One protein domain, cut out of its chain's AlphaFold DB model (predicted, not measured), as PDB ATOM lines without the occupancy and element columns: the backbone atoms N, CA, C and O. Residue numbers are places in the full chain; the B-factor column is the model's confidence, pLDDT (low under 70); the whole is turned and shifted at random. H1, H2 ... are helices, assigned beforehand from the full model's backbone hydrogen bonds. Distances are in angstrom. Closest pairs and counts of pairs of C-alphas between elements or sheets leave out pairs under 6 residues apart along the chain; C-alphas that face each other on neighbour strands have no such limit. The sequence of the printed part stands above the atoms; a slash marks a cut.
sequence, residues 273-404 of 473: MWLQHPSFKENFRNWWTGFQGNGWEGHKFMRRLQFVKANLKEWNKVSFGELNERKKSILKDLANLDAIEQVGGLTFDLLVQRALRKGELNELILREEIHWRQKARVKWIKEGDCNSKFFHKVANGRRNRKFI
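What this domain is: This is residues 273 to 404 of the 473 residues of an uncharacterized protein of Vitis vinifera (UniProt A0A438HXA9). Two helical hairpins, H2 with H3 and H4 with H5, are joined end to end, with H3 and H4 following each other along the longest axis; H5 folds back over H4 and reaches past H4's first residues, and H6 packs on its far end. The short H1 sits near the junction of the two hairpins, where it meets H5. The printed part has 132 residues, with six named helices in the order H1 to H6, no named strand, and the class all helix. The whole is loose, with a radius of gyration of the C-alphas of 20.4 A, and elongated, with spans of 69 by 40 by 25 A.

How they stand to each other: The longest helix, H5, residues 348 to 376, is the hub, touching three other helices. It touches H4, residues 323 to 344, at a shallow tilt of 33 degrees, only just short of steep, and they run opposite ways as a hairpin; their closest C-alphas, of Ile 330 and Arg 357, are 6.1 A apart. With residues 368 to 376 alone, H5 touches H6, residues 388 to 402, at a shallow tilt of 23 degrees, the same way; their closest C-alphas, of Ala 376 and Ala 395, are 4.4 A apart. With residues 367 to 371 alone, H5 touches H1, residues 273 to 276; the closest C-alphas, of Met 273 and Arg 367, are 5.2 A apart. H3, residues 297 to 320, meets H4 only through their link. With residues 304 to 311 alone, H3 touches H2, residues 280 to 289, in a hairpin, opposite ways at 36 degrees, a tilt only just steep; their closest C-alphas, of Trp 287 and Val 308, are 5.8 A apart. H1 and H3 are near each other, while H3 and H5, for instance, are apart. Every O i to N i+4 pair is within hydrogen-bond range in H2, H3, H4, H5 and H6; H1 is too short for such a pair.

Where its parts are: H5 measures 42.1 A from C-alpha 348 at (251.618, 171.487, 199.662) to C-alpha 376 at (236.186, 201.656, 224.646). H4 measures 31.7 A, H3 33.1 A, H6 21.1 A and H2 14.2 A. H1 begins at C-alpha 273, at (248.397, 196.305, 220.645), and H6 ends at C-alpha 402, at (232.863, 214.021, 226.710).

The domain as a whole: The two C-alphas farthest apart, of Trp 296 and Gly 344, are 69.3 A apart. The printed part has no cut. The link from H5 to H6, 11 residues, is long. The mean pLDDT of the printed part is 83.2, and residues 378 to 389 are under 70.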
ATOM      1  N   MET A 273     248.084 197.223 221.739       87.12
ATOM      2  CA  MET A 273     248.397 196.305 220.645       87.12
ATOM      3  C   MET A 273     249.893 196.285 220.300       87.12
ATOM      4  O   MET A 273     250.386 195.283 219.792       87.12
ATOM      5  N   TRP A 274     250.638 197.355 220.609       89.50
ATOM      6  CA  TRP A 274     252.079 197.407 220.367       89.50
ATOM      7  C   TRP A 274     252.837 196.351 221.166       89.50
ATOM      8  O   TRP A 274     253.818 195.814 220.663       89.50
ATOM      9  N   LEU A 275     252.353 196.000 222.362       88.56
ATOM     10  CA  LEU A 275     252.970 194.985 223.218       88.56
ATOM     11  C   LEU A 275     252.920 193.578 222.606       88.56
ATOM     12  O   LEU A 275     253.757 192.752 222.946       88.56
ATOM     13  N   GLN A 276     251.968 193.323 221.703       85.31
ATOM     14  CA  GLN A 276     251.838 192.041 221.005       85.31
ATOM     15  C   GLN A 276     252.816 191.908 219.833       85.31
ATOM     16  O   GLN A 276     253.035 190.814 219.322       85.31
ATOM     17  N   HIS A 277     253.419 193.010 219.375       85.69
ATOM     18  CA  HIS A 277     254.345 192.940 218.256       85.69
ATOM     19  C   HIS A 277     255.685 192.330 218.711       85.69
ATOM     20  O   HIS A 277     256.320 192.893 219.608       85.69
ATOM     21  N   PRO A 278     256.191 191.259 218.064       87.19
ATOM     22  CA  PRO A 278     257.400 190.557 218.514       87.19
ATOM     23  C   PRO A 278     258.628 191.463 218.666       87.19
ATOM     24  O   PRO A 278     259.415 191.317 219.597       87.19
ATOM     25  N   SER A 279     258.775 192.455 217.781       89.88
ATOM     26  CA  SER A 279     259.907 193.388 217.808       89.88
ATOM     27  C   SER A 279     259.767 194.530 218.823       89.88
ATOM     28  O   SER A 279     260.707 195.307 218.980       89.88
ATOM     29  N   PHE A 280     258.616 194.697 219.486       91.00
ATOM     30  CA  PHE A 280     258.363 195.876 220.320       91.00
ATOM     31  C   PHE A 280     259.353 195.988 221.477       91.00
ATOM     32  O   PHE A 280     259.922 197.054 221.696       91.00
ATOM     33  N   LYS A 281     259.585 194.888 222.203       91.69
ATOM     34  CA  LYS A 281     260.465 194.868 223.382       91.69
ATOM     35  C   LYS A 281     261.903 195.247 223.021       91.69
ATOM     36  O   LYS A 281     262.530 196.032 223.729       91.69
ATOM     37  N   GLU A 282     262.388 194.718 221.902       93.38
ATOM     38  CA  GLU A 282     263.719 195.011 221.372       93.38
ATOM     39  C   GLU A 282     263.832 196.475 220.937       93.38
ATOM     40  O   GLU A 282     264.712 197.206 221.387       93.38
ATOM     41  N   ASN A 283     262.872 196.933 220.132       93.44
ATOM     42  CA  ASN A 283     262.823 198.304 219.646       93.44
ATOM     43  C   ASN A 283     262.751 199.311 220.801       93.44
ATOM     44  O   ASN A 283     263.503 200.283 220.821       93.44
ATOM     45  N   PHE A 284     261.902 199.051 221.797       93.62
ATOM     46  CA  PHE A 284     261.769 199.902 222.973       93.62
ATOM     47  C   PHE A 284     263.072 199.990 223.761       93.62
ATOM     48  O   PHE A 284     263.467 201.090 224.145       93.62
ATOM     49  N   ARG A 285     263.768 198.862 223.969       93.50
ATOM     50  CA  ARG A 285     265.079 198.851 224.628       93.50
ATOM     51  C   ARG A 285     266.070 199.741 223.884       93.50
ATOM     52  O   ARG A 285     266.708 200.576 224.518       93.50
ATOM     53  N   ASN A 286     266.130 199.619 222.561       94.38
ATOM     54  CA  ASN A 286     267.036 200.400 221.718       94.38
ATOM     55  C   ASN A 286     266.698 201.897 221.733       94.38
ATOM     56  O   ASN A 286     267.587 202.737 221.846       94.38
ATOM     57  N   TRP A 287     265.414 202.261 221.694       94.62
ATOM     58  CA  TRP A 287     264.994 203.661 221.823       94.62
ATOM     59  C   TRP A 287     265.264 204.224 223.219       94.62
ATOM     60  O   TRP A 287     265.579 205.402 223.363       94.62
ATOM     61  N   TRP A 288     265.135 203.399 224.258       92.88
ATOM     62  CA  TRP A 288     265.365 203.819 225.634       92.88
ATOM     63  C   TRP A 288     266.842 204.121 225.901       92.88
ATOM     64  O   TRP A 288     267.162 205.159 226.486       92.88
ATOM     65  N   THR A 289     267.739 203.239 225.453       92.06
ATOM     66  CA  THR A 289     269.193 203.384 225.629       92.06
ATOM     67  C   THR A 289     269.815 204.372 224.645       92.06
ATOM     68  O   THR A 289     270.802 205.016 224.985       92.06
ATOM     69  N   GLY A 290     269.221 204.549 223.461       89.50
ATOM     70  CA  GLY A 290     269.707 205.474 222.435       89.50
ATOM     71  C   GLY A 290     269.573 206.959 222.789       89.50
ATOM     72  O   GLY A 290     270.155 207.801 222.111       89.50
ATOM     73  N   PHE A 291     268.830 207.311 223.845       90.88
ATOM     74  CA  PHE A 291     268.713 208.701 224.278       90.88
ATOM     75  C   PHE A 291     269.909 209.144 225.132       90.88
ATOM     76  O   PHE A 291     270.049 208.728 226.288       90.88
ATOM     77  N   GLN A 292     270.684 210.085 224.594       85.19
ATOM     78  CA  GLN A 292     271.713 210.836 225.310       85.19
ATOM     79  C   GLN A 292     271.228 212.276 225.508       85.19
ATOM     80  O   GLN A 292     271.027 213.010 224.544       85.19
ATOM     81  N   GLY A 293     270.990 212.677 226.757       80.94
ATOM     82  CA  GLY A 293     270.497 214.012 227.082       80.94
ATOM     83  C   GLY A 293     271.157 214.592 228.322       80.94
ATOM     84  O   GLY A 293     271.479 213.866 229.263       80.94
ATOM     85  N   ASN A 294     271.306 215.915 228.322       83.19
ATOM     86  CA  ASN A 294     271.941 216.678 229.394       83.19
ATOM     87  C   ASN A 294     270.891 217.311 230.330       83.19
ATOM     88  O   ASN A 294     269.716 217.464 229.975       83.19
ATOM     89  N   GLY A 295     271.322 217.695 231.535       85.81
ATOM     90  CA  GLY A 295     270.490 218.322 232.569       85.81
ATOM     91  C   GLY A 295     270.284 217.440 233.801       85.81
ATOM     92  O   GLY A 295     270.900 216.387 233.933       85.81
ATOM     93  N   TRP A 296     269.416 217.872 234.712       87.50
ATOM     94  CA  TRP A 296     269.055 217.076 235.887       87.50
ATOM     95  C   TRP A 296     268.232 215.834 235.502       87.50
ATOM     96  O   TRP A 296     267.565 215.812 234.462       87.50
ATOM     97  N   GLU A 297     268.256 214.800 236.344       85.25
ATOM     98  CA  GLU A 297     267.668 213.483 236.067       85.25
ATOM     99  C   GLU A 297     266.174 213.543 235.715       85.25
ATOM    100  O   GLU A 297     265.735 212.870 234.781       85.25
ATOM    101  N   GLY A 298     265.398 214.426 236.356       86.31
ATOM    102  CA  GLY A 298     263.991 214.641 236.001       86.31
ATOM    103  C   GLY A 298     263.799 215.180 234.575       86.31
ATOM    104  O   GLY A 298     262.940 214.706 233.826       86.31
ATOM    105  N   HIS A 299     264.642 216.128 234.149       87.25
ATOM    106  CA  HIS A 299     264.619 216.658 232.782       87.25
ATOM    107  C   HIS A 299     265.075 215.602 231.765       87.25
ATOM    108  O   HIS A 299     264.434 215.434 230.723       87.25
ATOM    109  N   LYS A 300     266.130 214.837 232.081       88.69
ATOM    110  CA  LYS A 300     266.604 213.721 231.249       88.69
ATOM    111  C   LYS A 300     265.516 212.671 231.044       88.69
ATOM    112  O   LYS A 300     265.283 212.258 229.910       88.69
ATOM    113  N   PHE A 301     264.815 212.288 232.110       88.88
ATOM    114  CA  PHE A 301     263.691 211.359 232.040       88.88
ATOM    115  C   PHE A 301     262.599 211.885 231.102       88.88
ATOM    116  O   PHE A 301     262.240 211.210 230.139       88.88
ATOM    117  N   MET A 302     262.139 213.125 231.296       90.62
ATOM    118  CA  MET A 302     261.111 213.734 230.441       90.62
ATOM    119  C   MET A 302     261.518 213.800 228.963       90.62
ATOM    120  O   MET A 302     260.710 213.496 228.082       90.62
ATOM    121  N   ARG A 303     262.771 214.157 228.665       91.81
ATOM    122  CA  ARG A 303     263.288 214.182 227.289       91.81
ATOM    123  C   ARG A 303     263.406 212.782 226.685       91.81
ATOM    124  O   ARG A 303     263.027 212.601 225.529       91.81
ATOM    125  N   ARG A 304     263.814 211.782 227.470       93.19
ATOM    126  CA  ARG A 304     263.824 210.375 227.046       93.19
ATOM    127  C   ARG A 304     262.420 209.893 226.678       93.19
ATOM    128  O   ARG A 304     262.237 209.285 225.628       93.19
ATOM    129  N   LEU A 305     261.407 210.235 227.477       91.62
ATOM    130  CA  LEU A 305     260.007 209.926 227.167       91.62
ATOM    131  C   LEU A 305     259.537 210.581 225.857       91.62
ATOM    132  O   LEU A 305     258.835 209.948 225.064       91.62
ATOM    133  N   GLN A 306     259.929 211.833 225.599       91.31
ATOM    134  CA  GLN A 306     259.626 212.522 224.337       91.31
ATOM    135  C   GLN A 306     260.300 211.848 223.136       91.31
ATOM    136  O   GLN A 306     259.660 211.681 222.098       91.31
ATOM    137  N   PHE A 307     261.555 211.422 223.294       93.31
ATOM    138  CA  PHE A 307     262.303 210.694 222.272       93.31
ATOM    139  C   PHE A 307     261.639 209.356 221.928       93.31
ATOM    140  O   PHE A 307     261.325 209.087 220.769       93.31
ATOM    141  N   VAL A 308     261.317 208.549 222.942       94.06
ATOM    142  CA  VAL A 308     260.610 207.270 222.757       94.06
ATOM    143  C   VAL A 308     259.241 207.486 222.112       94.06
ATOM    144  O   VAL A 308     258.873 206.760 221.195       94.06
ATOM    145  N   LYS A 309     258.499 208.521 222.521       92.69
ATOM    146  CA  LYS A 309     257.218 208.889 221.901       92.69
ATOM    147  C   LYS A 309     257.354 209.206 220.407       92.69
ATOM    148  O   LYS A 309     256.456 208.850 219.648       92.69
ATOM    149  N   ALA A 310     258.414 209.895 219.985       92.12
ATOM    150  CA  ALA A 310     258.644 210.196 218.571       92.12
ATOM    151  C   ALA A 310     258.916 208.915 217.768       92.12
ATOM    152  O   ALA A 310     258.249 208.679 216.762       92.12
ATOM    153  N   ASN A 311     259.795 208.047 218.277       93.19
ATOM    154  CA  ASN A 311     260.088 206.751 217.662       93.19
ATOM    155  C   ASN A 311     258.850 205.847 217.589       93.19
ATOM    156  O   ASN A 311     258.586 205.255 216.549       93.19
ATOM    157  N   LEU A 312     258.038 205.800 218.652       92.00
ATOM    158  CA  LEU A 312     256.782 205.047 218.665       92.00
ATOM    159  C   LEU A 312     255.803 205.540 217.603       92.00
ATOM    160  O   LEU A 312     255.138 204.726 216.974       92.00
ATOM    161  N   LYS A 313     255.699 206.856 217.385       90.19
ATOM    162  CA  LYS A 313     254.823 207.405 216.341       90.19
ATOM    163  C   LYS A 313     255.270 206.993 214.943       90.19
ATOM    164  O   LYS A 313     254.423 206.599 214.145       90.19
ATOM    165  N   GLU A 314     256.567 207.084 214.666       90.69
ATOM    166  CA  GLU A 314     257.114 206.713 213.361       90.69
ATOM    167  C   GLU A 314     257.000 205.205 213.129       90.69
ATOM    168  O   GLU A 314     256.438 204.764 212.131       90.69
ATOM    169  N   TRP A 315     257.408 204.402 214.113       91.38
ATOM    170  CA  TRP A 315     257.259 202.952 214.065       91.38
ATOM    171  C   TRP A 315     255.796 202.526 213.927       91.38
ATOM    172  O   TRP A 315     255.507 201.587 213.183       91.38
ATOM    173  N   ASN A 316     254.864 203.235 214.576       89.00
ATOM    174  CA  ASN A 316     253.440 202.968 214.426       89.00
ATOM    175  C   ASN A 316     252.963 203.220 212.988       89.00
ATOM    176  O   ASN A 316     252.213 202.427 212.431       89.00
ATOM    177  N   LYS A 317     253.429 204.303 212.358       85.50
ATOM    178  CA  LYS A 317     253.106 204.619 210.963       85.50
ATOM    179  C   LYS A 317     253.679 203.578 209.999       85.50
ATOM    180  O   LYS A 317     252.962 203.132 209.114       85.50
ATOM    181  N   VAL A 318     254.930 203.167 210.187       85.19
ATOM    182  CA  VAL A 318     255.591 202.183 209.311       85.19
ATOM    183  C   VAL A 318     255.000 200.785 209.488       85.19
ATOM    184  O   VAL A 318     254.708 200.106 208.511       85.19
ATOM    185  N   SER A 319     254.781 200.351 210.730       81.81
ATOM    186  CA  SER A 319     254.363 198.972 211.018       81.81
ATOM    187  C   SER A 319     252.847 198.775 210.936       81.81
ATOM    188  O   SER A 319     252.388 197.667 210.666       81.81
ATOM    189  N   PHE A 320     252.064 199.838 211.162       76.56
ATOM    190  CA  PHE A 320     250.602 199.769 211.272       76.56
ATOM    191  C   PHE A 320     249.854 200.804 210.409       76.56
ATOM    192  O   PHE A 320     248.623 200.823 210.406       76.56
ATOM    193  N   GLY A 321     250.541 201.670 209.657       72.38
ATOM    194  CA  GLY A 321     249.881 202.680 208.819       72.38
ATOM    195  C   GLY A 321     249.050 202.081 207.683       72.38
ATOM    196  O   GLY A 321     248.014 202.635 207.326       72.38
ATOM    197  N   GLU A 322     249.454 200.919 207.169       73.62
ATOM    198  CA  GLU A 322     248.822 200.257 206.021       73.62
ATOM    199  C   GLU A 322     247.913 199.074 206.398       73.62
ATOM    200  O   GLU A 322     247.589 198.237 205.558       73.62
ATOM    201  N   LEU A 323     247.473 198.978 207.660       75.31
ATOM    202  CA  LEU A 323     246.719 197.817 208.163       75.31
ATOM    203  C   LEU A 323     245.500 197.445 207.310       75.31
ATOM    204  O   LEU A 323     245.283 196.265 207.039       75.31
ATOM    205  N   ASN A 324     244.723 198.434 206.860       74.38
ATOM    206  CA  ASN A 324     243.527 198.186 206.052       74.38
ATOM    207  C   ASN A 324     243.870 197.630 204.664       74.38
ATOM    208  O   ASN A 324     243.213 196.699 204.205       74.38
ATOM    209  N   GLU A 325     244.891 198.177 204.002       81.50
ATOM    210  CA  GLU A 325     245.366 197.683 202.702       81.50
ATOM    211  C   GLU A 325     245.965 196.283 202.852       81.50
ATOM    212  O   GLU A 325     245.616 195.374 202.099       81.50
ATOM    213  N   ARG A 326     246.769 196.056 203.899       84.06
ATOM    214  CA  ARG A 326     247.336 194.741 204.209       84.06
ATOM    215  C   ARG A 326     246.250 193.701 204.478       84.06
ATOM    216  O   ARG A 326     246.322 192.598 203.946       84.06
ATOM    217  N   LYS A 327     245.208 194.054 205.235       86.31
ATOM    218  CA  LYS A 327     244.051 193.184 205.494       86.31
ATOM    219  C   LYS A 327     243.291 192.853 204.207       86.31
ATOM    220  O   LYS A 327     242.980 191.688 203.981       86.31
ATOM    221  N   LYS A 328     243.032 193.843 203.342       87.12
ATOM    222  CA  LYS A 328     242.416 193.616 202.019       87.12
ATOM    223  C   LYS A 328     243.275 192.698 201.146       87.12
ATOM    224  O   LYS A 328     242.731 191.806 200.507       87.12
ATOM    225  N   SER A 329     244.590 192.907 201.138       90.69
ATOM    226  CA  SER A 329     245.545 192.094 200.381       90.69
ATOM    227  C   SER A 329     245.526 190.634 200.844       90.69
ATOM    228  O   SER A 329     245.311 189.740 200.033       90.69
ATOM    229  N   ILE A 330     245.595 190.390 202.158       90.31
ATOM    230  CA  ILE A 330     245.509 189.034 202.727       90.31
ATOM    231  C   ILE A 330     244.166 188.367 202.387       90.31
ATOM    232  O   ILE A 330     244.139 187.192 202.028       90.31
ATOM    233  N   LEU A 331     243.050 189.099 202.466       90.38
ATOM    234  CA  LEU A 331     241.734 188.567 202.091       90.38
ATOM    235  C   LEU A 331     241.647 188.230 200.597       90.38
ATOM    236  O   LEU A 331     241.044 187.221 200.239       90.38
ATOM    237  N   LYS A 332     242.265 189.041 199.732       92.94
ATOM    238  CA  LYS A 332     242.354 188.771 198.293       92.94
ATOM    239  C   LYS A 332     243.196 187.526 198.013       92.94
ATOM    240  O   LYS A 332     242.777 186.688 197.221       92.94
ATOM    241  N   ASP A 333     244.336 187.377 198.683       91.81
ATOM    242  CA  ASP A 333     245.187 186.189 198.575       91.81
ATOM    243  C   ASP A 333     244.437 184.925 199.011       91.81
ATOM    244  O   ASP A 333     244.482 183.910 198.319       91.81
ATOM    245  N   LEU A 334     243.693 184.992 200.121       92.06
ATOM    246  CA  LEU A 334     242.854 183.882 200.578       92.06
ATOM    247  C   LEU A 334     241.752 183.546 199.569       92.06
ATOM    248  O   LEU A 334     241.584 182.375 199.250       92.06
ATOM    249  N   ALA A 335     241.070 184.545 199.004       91.69
ATOM    250  CA  ALA A 335     240.054 184.322 197.974       91.69
ATOM    251  C   ALA A 335     240.636 183.674 196.703       91.69
ATOM    252  O   ALA A 335     240.002 182.809 196.104       91.69
ATOM    253  N   ASN A 336     241.857 184.052 196.307       91.19
ATOM    254  CA  ASN A 336     242.557 183.421 195.188       91.19
ATOM    255  C   ASN A 336     242.901 181.955 195.494       91.19
ATOM    256  O   ASN A 336     242.699 181.090 194.646       91.19
ATOM    257  N   LEU A 337     243.396 181.667 196.702       90.19
ATOM    258  CA  LEU A 337     243.682 180.298 197.145       90.19
ATOM    259  C   LEU A 337     242.408 179.448 197.200       90.19
ATOM    260  O   LEU A 337     242.423 178.304 196.754       90.19
ATOM    261  N   ASP A 338     241.301 180.016 197.680       89.62
ATOM    262  CA  ASP A 338     239.997 179.355 197.695       89.62
ATOM    263  C   ASP A 338     239.525 179.047 196.261       89.62
ATOM    264  O   ASP A 338     239.032 177.954 196.000       89.62
ATOM    265  N   ALA A 339     239.732 179.958 195.303       89.94
ATOM    266  CA  ALA A 339     239.399 179.724 193.896       89.94
ATOM    267  C   ALA A 339     240.244 178.606 193.256       89.94
ATOM    268  O   ALA A 339     239.712 177.794 192.503       89.94
ATOM    269  N   ILE A 340     241.543 178.531 193.570       88.38
ATOM    270  CA  ILE A 340     242.427 177.454 193.088       88.38
ATOM    271  C   ILE A 340     241.970 176.096 193.643       88.38
ATOM    272  O   ILE A 340     241.897 175.116 192.900       88.38
ATOM    273  N   GLU A 341     241.603 176.044 194.925       88.50
ATOM    274  CA  GLU A 341     241.110 174.829 195.583       88.50
ATOM    275  C   GLU A 341     239.849 174.270 194.903       88.50
ATOM    276  O   GLU A 341     239.750 173.056 194.721       88.50
ATOM    277  N   GLN A 342     238.938 175.147 194.455       85.31
ATOM    278  CA  GLN A 342     237.713 174.765 193.736       85.31
ATOM    279  C   GLN A 342     237.978 174.148 192.354       85.31
ATOM    280  O   GLN A 342     237.164 173.362 191.874       85.31
ATOM    281  N   VAL A 343     239.087 174.507 191.698       85.00
ATOM    282  CA  VAL A 343     239.406 174.059 190.331       85.00
ATOM    283  C   VAL A 343     240.263 172.788 190.324       85.00
ATOM    284  O   VAL A 343     240.183 172.016 189.370       85.00
ATOM    285  N   GLY A 344     241.064 172.528 191.366       76.25
ATOM    286  CA  GLY A 344     241.985 171.383 191.333       76.25
ATOM    287  C   GLY A 344     242.750 171.043 192.610       76.25
ATOM    288  O   GLY A 344     243.838 170.482 192.507       76.25
ATOM    289  N   GLY A 345     242.215 171.340 193.800       79.19
ATOM    290  CA  GLY A 345     242.923 171.095 195.064       79.19
ATOM    291  C   GLY A 345     244.190 171.952 195.229       79.19
ATOM    292  O   GLY A 345     244.654 172.612 194.302       79.19
ATOM    293  N   LEU A 346     244.751 171.992 196.439       85.12
ATOM    294  CA  LEU A 346     245.940 172.800 196.737       85.12
ATOM    295  C   LEU A 346     247.197 171.932 196.795       85.12
ATOM    296  O   LEU A 346     247.209 170.871 197.417       85.12
ATOM    297  N   THR A 347     248.282 172.420 196.195       88.88
ATOM    298  CA  THR A 347     249.617 171.853 196.406       88.88
ATOM    299  C   THR A 347     250.088 172.116 197.840       88.88
ATOM    300  O   THR A 347     249.595 173.023 198.517       88.88
ATOM    301  N   PHE A 348     251.069 171.340 198.310       88.62
ATOM    302  CA  PHE A 348     251.618 171.487 199.662       88.62
ATOM    303  C   PHE A 348     252.104 172.919 199.953       88.62
ATOM    304  O   PHE A 348     251.765 173.484 200.991       88.62
ATOM    305  N   ASP A 349     252.802 173.550 199.005       89.69
ATOM    306  CA  ASP A 349     253.283 174.927 199.159       89.69
ATOM    307  C   ASP A 349     252.134 175.935 199.306       89.69
ATOM    308  O   ASP A 349     252.198 176.844 200.137       89.69
ATOM    309  N   LEU A 350     251.047 175.757 198.549       89.44
ATOM    310  CA  LEU A 350     249.867 176.619 198.644       89.44
ATOM    311  C   LEU A 350     249.103 176.406 199.959       89.44
ATOM    312  O   LEU A 350     248.560 177.366 200.510       89.44
ATOM    313  N   LEU A 351     249.102 175.188 200.511       88.31
ATOM    314  CA  LEU A 351     248.547 174.915 201.842       88.31
ATOM    315  C   LEU A 351     249.330 175.642 202.942       88.31
ATOM    316  O   LEU A 351     248.722 176.264 203.818       88.31
ATOM    317  N   VAL A 352     250.666 175.621 202.874       91.75
ATOM    318  CA  VAL A 352     251.528 176.361 203.810       91.75
ATOM    319  C   VAL A 352     251.287 177.867 203.686       91.75
ATOM    320  O   VAL A 352     251.084 178.541 204.697       91.75
ATOM    321  N   GLN A 353     251.220 178.400 202.461       90.88
ATOM    322  CA  GLN A 353     250.896 179.811 202.237       90.88
ATOM    323  C   GLN A 353     249.524 180.188 202.808       90.88
ATOM    324  O   GLN A 353     249.397 181.220 203.467       90.88
ATOM    325  N   ARG A 354     248.504 179.340 202.633       90.69
ATOM    326  CA  ARG A 354     247.169 179.568 203.205       90.69
ATOM    327  C   ARG A 354     247.210 179.623 204.727       90.69
ATOM    328  O   ARG A 354     246.594 180.511 205.315       90.69
ATOM    329  N   ALA A 355     247.929 178.700 205.366       90.25
ATOM    330  CA  ALA A 355     248.086 178.682 206.817       90.25
ATOM    331  C   ALA A 355     248.773 179.961 207.322       90.25
ATOM    332  O   ALA A 355     248.280 180.586 208.263       90.25
ATOM    333  N   LEU A 356     249.838 180.406 206.646       92.50
ATOM    334  CA  LEU A 356     250.527 181.660 206.956       92.50
ATOM    335  C   LEU A 356     249.595 182.869 206.814       92.50
ATOM    336  O   LEU A 356     249.467 183.650 207.753       92.50
ATOM    337  N   ARG A 357     248.876 182.995 205.691       90.31
ATOM    338  CA  ARG A 357     247.931 184.101 205.453       90.31
ATOM    339  C   ARG A 357     246.787 184.129 206.465       90.31
ATOM    340  O   ARG A 357     246.422 185.204 206.939       90.31
ATOM    341  N   LYS A 358     246.246 182.966 206.845       90.56
ATOM    342  CA  LYS A 358     245.239 182.861 207.916       90.56
ATOM    343  C   LYS A 358     245.808 183.294 209.270       90.56
ATOM    344  O   LYS A 358     245.141 184.027 209.995       90.56
ATOM    345  N   GLY A 359     247.040 182.892 209.588       89.56
ATOM    346  CA  GLY A 359     247.745 183.329 210.794       89.56
ATOM    347  C   GLY A 359     247.948 184.845 210.834       89.56
ATOM    348  O   GLY A 359     247.598 185.485 211.825       89.56
ATOM    349  N   GLU A 360     248.430 185.436 209.734       88.62
ATOM    350  CA  GLU A 360     248.585 186.891 209.606       88.62
ATOM    351  C   GLU A 360     247.251 187.624 209.801       88.62
ATOM    352  O   GLU A 360     247.197 188.620 210.522       88.62
ATOM    353  N   LEU A 361     246.164 187.128 209.200       88.31
ATOM    354  CA  LEU A 361     244.836 187.723 209.340       88.31
ATOM    355  C   LEU A 361     244.337 187.690 210.791       88.31
ATOM    356  O   LEU A 361     243.849 188.706 211.287       88.31
ATOM    357  N   ASN A 362     244.471 186.548 211.468       88.00
ATOM    358  CA  ASN A 362     244.051 186.391 212.862       88.00
ATOM    359  C   ASN A 362     244.797 187.356 213.783       88.00
ATOM    360  O   ASN A 362     244.186 188.013 214.625       88.00
ATOM    361  N   GLU A 363     246.102 187.503 213.572       86.06
ATOM    362  CA  GLU A 363     246.927 188.430 214.337       86.06
ATOM    363  C   GLU A 363     246.517 189.898 214.103       86.06
ATOM    364  O   GLU A 363     246.465 190.695 215.041       86.06
ATOM    365  N   LEU A 364     246.161 190.274 212.868       85.31
ATOM    366  CA  LEU A 364     245.622 191.611 212.586       85.31
ATOM    367  C   LEU A 364     244.276 191.855 213.284       85.31
ATOM    368  O   LEU A 364     244.073 192.931 213.851       85.31
ATOM    369  N   ILE A 365     243.377 190.869 213.268       84.00
ATOM    370  CA  ILE A 365     242.065 190.954 213.928       84.00
ATOM    371  C   ILE A 365     242.232 191.111 215.444       84.00
ATOM    372  O   ILE A 365     241.612 191.994 216.034       84.00
ATOM    373  N   LEU A 366     243.108 190.314 216.061       84.31
ATOM    374  CA  LEU A 366     243.390 190.386 217.496       84.31
ATOM    375  C   LEU A 366     243.913 191.772 217.902       84.31
ATOM    376  O   LEU A 366     243.478 192.356 218.897       84.31
ATOM    377  N   ARG A 367     244.821 192.350 217.112       83.06
ATOM    378  CA  ARG A 367     245.351 193.700 217.364       83.06
ATOM    379  C   ARG A 367     244.279 194.779 217.238       83.06
ATOM    380  O   ARG A 367     244.205 195.658 218.103       83.06
ATOM    381  N   GLU A 368     243.440 194.714 216.200       83.56
ATOM    382  CA  GLU A 368     242.288 195.613 216.050       83.56
ATOM    383  C   GLU A 368     241.362 195.518 217.266       83.56
ATOM    384  O   GLU A 368     240.925 196.539 217.802       83.56
ATOM    385  N   GLU A 369     241.094 194.304 217.740       82.62
ATOM    386  CA  GLU A 369     240.267 194.075 218.917       82.62
ATOM    387  C   GLU A 369     240.859 194.735 220.169       82.62
ATOM    388  O   GLU A 369     240.159 195.484 220.856       82.62
ATOM    389  N   ILE A 370     242.154 194.534 220.442       83.94
ATOM    390  CA  ILE A 370     242.856 195.147 221.582       83.94
ATOM    391  C   ILE A 370     242.773 196.677 221.516       83.94
ATOM    392  O   ILE A 370     242.460 197.329 222.518       83.94
ATOM    393  N   HIS A 371     243.007 197.259 220.338       82.94
ATOM    394  CA  HIS A 371     242.906 198.704 220.116       82.94
ATOM    395  C   HIS A 371     241.513 199.245 220.439       82.94
ATOM    396  O   HIS A 371     241.355 200.230 221.173       82.94
ATOM    397  N   TRP A 372     240.478 198.596 219.910       78.75
ATOM    398  CA  TRP A 372     239.102 199.028 220.117       78.75
ATOM    399  C   TRP A 372     238.643 198.820 221.556       78.75
ATOM    400  O   TRP A 372     238.002 199.710 222.123       78.75
ATOM    401  N   ARG A 373     239.052 197.720 222.192       81.00
ATOM    402  CA  ARG A 373     238.814 197.448 223.612       81.00
ATOM    403  C   ARG A 373     239.433 198.526 224.500       81.00
ATOM    404  O   ARG A 373     238.755 199.067 225.381       81.00
ATOM    405  N   GLN A 374     240.679 198.914 224.220       83.12
ATOM    406  CA  GLN A 374     241.369 199.986 224.937       83.12
ATOM    407  C   GLN A 374     240.645 201.329 224.769       83.12
ATOM    408  O   GLN A 374     240.362 202.021 225.751       83.12
ATOM    409  N   LYS A 375     240.264 201.689 223.536       80.81
ATOM    410  CA  LYS A 375     239.501 202.919 223.253       80.81
ATOM    411  C   LYS A 375     238.139 202.939 223.937       80.81
ATOM    412  O   LYS A 375     237.710 203.987 224.427       80.81
ATOM    413  N   ALA A 376     237.471 201.796 223.991       76.00
ATOM    414  CA  ALA A 376     236.186 201.656 224.646       76.00
ATOM    415  C   ALA A 376     236.298 201.670 226.180       76.00
ATOM    416  O   ALA A 376     235.274 201.874 226.818       76.00
ATOM    417  N   ARG A 377     237.493 201.504 226.781       76.12
ATOM    418  CA  ARG A 377     237.756 201.252 228.221       76.12
ATOM    419  C   ARG A 377     236.716 200.315 228.853       76.12
ATOM    420  O   ARG A 377     236.023 200.694 229.805       76.12
ATOM    421  N   VAL A 378     236.553 199.137 228.259       67.75
ATOM    422  CA  VAL A 378     235.690 198.064 228.767       67.75
ATOM    423  C   VAL A 378     236.588 197.028 229.438       67.75
ATOM    424  O   VAL A 378     237.493 196.509 228.793       67.75
ATOM    425  N   LYS A 379     236.373 196.787 230.740       60.12
ATOM    426  CA  LYS A 379     237.168 195.842 231.549       60.12
ATOM    427  C   LYS A 379     236.604 194.420 231.536       60.12
ATOM    428  O   LYS A 379     237.365 193.472 231.612       60.12
ATOM    429  N   TRP A 380     235.283 194.292 231.431       55.00
ATOM    430  CA  TRP A 380     234.576 193.025 231.575       55.00
ATOM    431  C   TRP A 380     233.785 192.735 230.308       55.00
ATOM    432  O   TRP A 380     232.710 193.292 230.095       55.00
ATOM    433  N   ILE A 381     234.336 191.877 229.461       56.34
ATOM    434  CA  ILE A 381     233.583 191.121 228.465       56.34
ATOM    435  C   ILE A 381     233.907 189.673 228.786       56.34
ATOM    436  O   ILE A 381     235.082 189.322 228.843       56.34
ATOM    437  N   LYS A 382     232.883 188.855 229.054       48.66
ATOM    438  CA  LYS A 382     233.067 187.404 229.007       48.66
ATOM    439  C   LYS A 382     233.543 187.105 227.590       48.66
ATOM    440  O   LYS A 382     232.828 187.430 226.645       48.66
ATOM    441  N   GLU A 383     234.779 186.635 227.477       46.34
ATOM    442  CA  GLU A 383     235.433 186.265 226.224       46.34
ATOM    443  C   GLU A 383     234.441 185.518 225.332       46.34
ATOM    444  O   GLU A 383     233.802 184.568 225.784       46.34
ATOM    445  N   GLY A 384     234.246 185.983 224.096       49.00
ATOM    446  CA  GLY A 384     233.368 185.251 223.185       49.00
ATOM    447  C   GLY A 384     232.784 185.995 221.997       49.00
ATOM    448  O   GLY A 384     232.167 185.335 221.171       49.00
ATOM    449  N   ASP A 385     232.960 187.310 221.847       47.06
ATOM    450  CA  ASP A 385     232.514 187.958 220.612       47.06
ATOM    451  C   ASP A 385     233.526 188.997 220.123       47.06
ATOM    452  O   ASP A 385     233.725 190.045 220.746       47.06
ATOM    453  N   CYS A 386     234.156 188.696 218.982       51.28
ATOM    454  CA  CYS A 386     235.104 189.530 218.233       51.28
ATOM    455  C   CYS A 386     234.415 190.761 217.611       51.28
ATOM    456  O   CYS A 386     234.700 191.170 216.480       51.28
ATOM    457  N   ASN A 387     233.447 191.348 218.308       61.38
ATOM    458  CA  ASN A 387     232.580 192.359 217.752       61.38
ATOM    459  C   ASN A 387     233.197 193.748 217.928       61.38
ATOM    460  O   ASN A 387     232.868 194.508 218.843       61.38
ATOM    461  N   SER A 388     234.073 194.115 216.991       64.31
ATOM    462  CA  SER A 388     234.610 195.474 216.877       64.31
ATOM    463  C   SER A 388     233.496 196.529 216.884       64.31
ATOM    464  O   SER A 388     233.656 197.582 217.507       64.31
ATOM    465  N   LYS A 389     232.323 196.250 216.283       69.75
ATOM    466  CA  LYS A 389     231.194 197.198 216.203       69.75
ATOM    467  C   LYS A 389     230.665 197.593 217.581       69.75
ATOM    468  O   LYS A 389     230.327 198.762 217.782       69.75
ATOM    469  N   PHE A 390     230.645 196.666 218.543       73.75
ATOM    470  CA  PHE A 390     230.281 196.977 219.927       73.75
ATOM    471  C   PHE A 390     231.244 198.007 220.526       73.75
ATOM    472  O   PHE A 390     230.820 199.054 221.024       73.75
ATOM    473  N   PHE A 391     232.550 197.760 220.415       71.56
ATOM    474  CA  PHE A 391     233.568 198.669 220.932       71.56
ATOM    475  C   PHE A 391     233.533 200.036 220.247       71.56
ATOM    476  O   PHE A 391     233.654 201.058 220.926       71.56
ATOM    477  N   HIS A 392     233.303 200.077 218.932       72.06
ATOM    478  CA  HIS A 392     233.091 201.319 218.191       72.06
ATOM    479  C   HIS A 392     231.913 202.120 218.755       72.06
ATOM    480  O   HIS A 392     232.066 203.312 219.037       72.06
ATOM    481  N   LYS A 393     230.760 201.473 218.980       72.94
ATOM    482  CA  LYS A 393     229.557 202.109 219.537       72.94
ATOM    483  C   LYS A 393     229.818 202.679 220.932       72.94
ATOM    484  O   LYS A 393     229.522 203.848 221.182       72.94
ATOM    485  N   VAL A 394     230.442 201.900 221.819       76.50
ATOM    486  CA  VAL A 394     230.787 202.346 223.181       76.50
ATOM    487  C   VAL A 394     231.796 203.496 223.156       76.50
ATOM    488  O   VAL A 394     231.624 204.490 223.867       76.50
ATOM    489  N   ALA A 395     232.840 203.402 222.330       76.62
ATOM    490  CA  ALA A 395     233.853 204.444 222.203       76.62
ATOM    491  C   ALA A 395     233.261 205.753 221.658       76.62
ATOM    492  O   ALA A 395     233.544 206.820 222.206       76.62
ATOM    493  N   ASN A 396     232.407 205.683 220.632       74.88
ATOM    494  CA  ASN A 396     231.740 206.853 220.061       74.88
ATOM    495  C   ASN A 396     230.750 207.479 221.050       74.88
ATOM    496  O   ASN A 396     230.814 208.683 221.280       74.88
ATOM    497  N   GLY A 397     229.922 206.682 221.735       73.69
ATOM    498  CA  GLY A 397     229.030 207.196 222.780       73.69
ATOM    499  C   GLY A 397     229.790 207.927 223.895       73.69
ATOM    500  O   GLY A 397     229.410 209.021 224.315       73.69
ATOM    501  N   ARG A 398     230.936 207.381 224.327       76.31
ATOM    502  CA  ARG A 398     231.817 208.031 225.312       76.31
ATOM    503  C   ARG A 398     232.438 209.323 224.785       76.31
ATOM    504  O   ARG A 398     232.508 210.293 225.540       76.31
ATOM    505  N   ARG A 399     232.883 209.352 223.524       75.00
ATOM    506  CA  ARG A 399     233.392 210.576 222.880       75.00
ATOM    507  C   ARG A 399     232.312 211.650 222.830       75.00
ATOM    508  O   ARG A 399     232.567 212.747 223.310       75.00
ATOM    509  N   ASN A 400     231.106 211.308 222.384       73.19
ATOM    510  CA  ASN A 400     229.979 212.240 222.302       73.19
ATOM    511  C   ASN A 400     229.579 212.783 223.673       73.19
ATOM    512  O   ASN A 400     229.221 213.950 223.797       73.19
ATOM    513  N   ARG A 401     229.661 211.973 224.736       73.69
ATOM    514  CA  ARG A 401     229.389 212.443 226.103       73.69
ATOM    515  C   ARG A 401     230.456 213.406 226.628       73.69
ATOM    516  O   ARG A 401     230.105 214.340 227.334       73.69
ATOM    517  N   LYS A 402     231.727 213.178 226.292       74.94
ATOM    518  CA  LYS A 402     232.863 214.021 226.710       74.94
ATOM    519  C   LYS A 402     233.104 215.226 225.798       74.94
ATOM    520  O   LYS A 402     233.979 216.032 226.092       74.94
ATOM    521  N   PHE A 403     232.390 215.311 224.683       75.38
ATOM    522  CA  PHE A 403     232.549 216.387 223.726       75.38
ATOM    523  C   PHE A 403     232.023 217.703 224.311       75.38
ATOM    524  O   PHE A 403     230.850 217.799 224.677       75.38
ATOM    525  N   ILE A 404     232.902 218.700 224.391       78.44
ATOM    526  CA  ILE A 404     232.579 220.065 224.807       78.44
ATOM    527  C   ILE A 404     232.351 220.868 223.524       78.44
ATOM    528  O   ILE A 404     233.283 221.043 222.745       78.44
TER     529      ILE A 404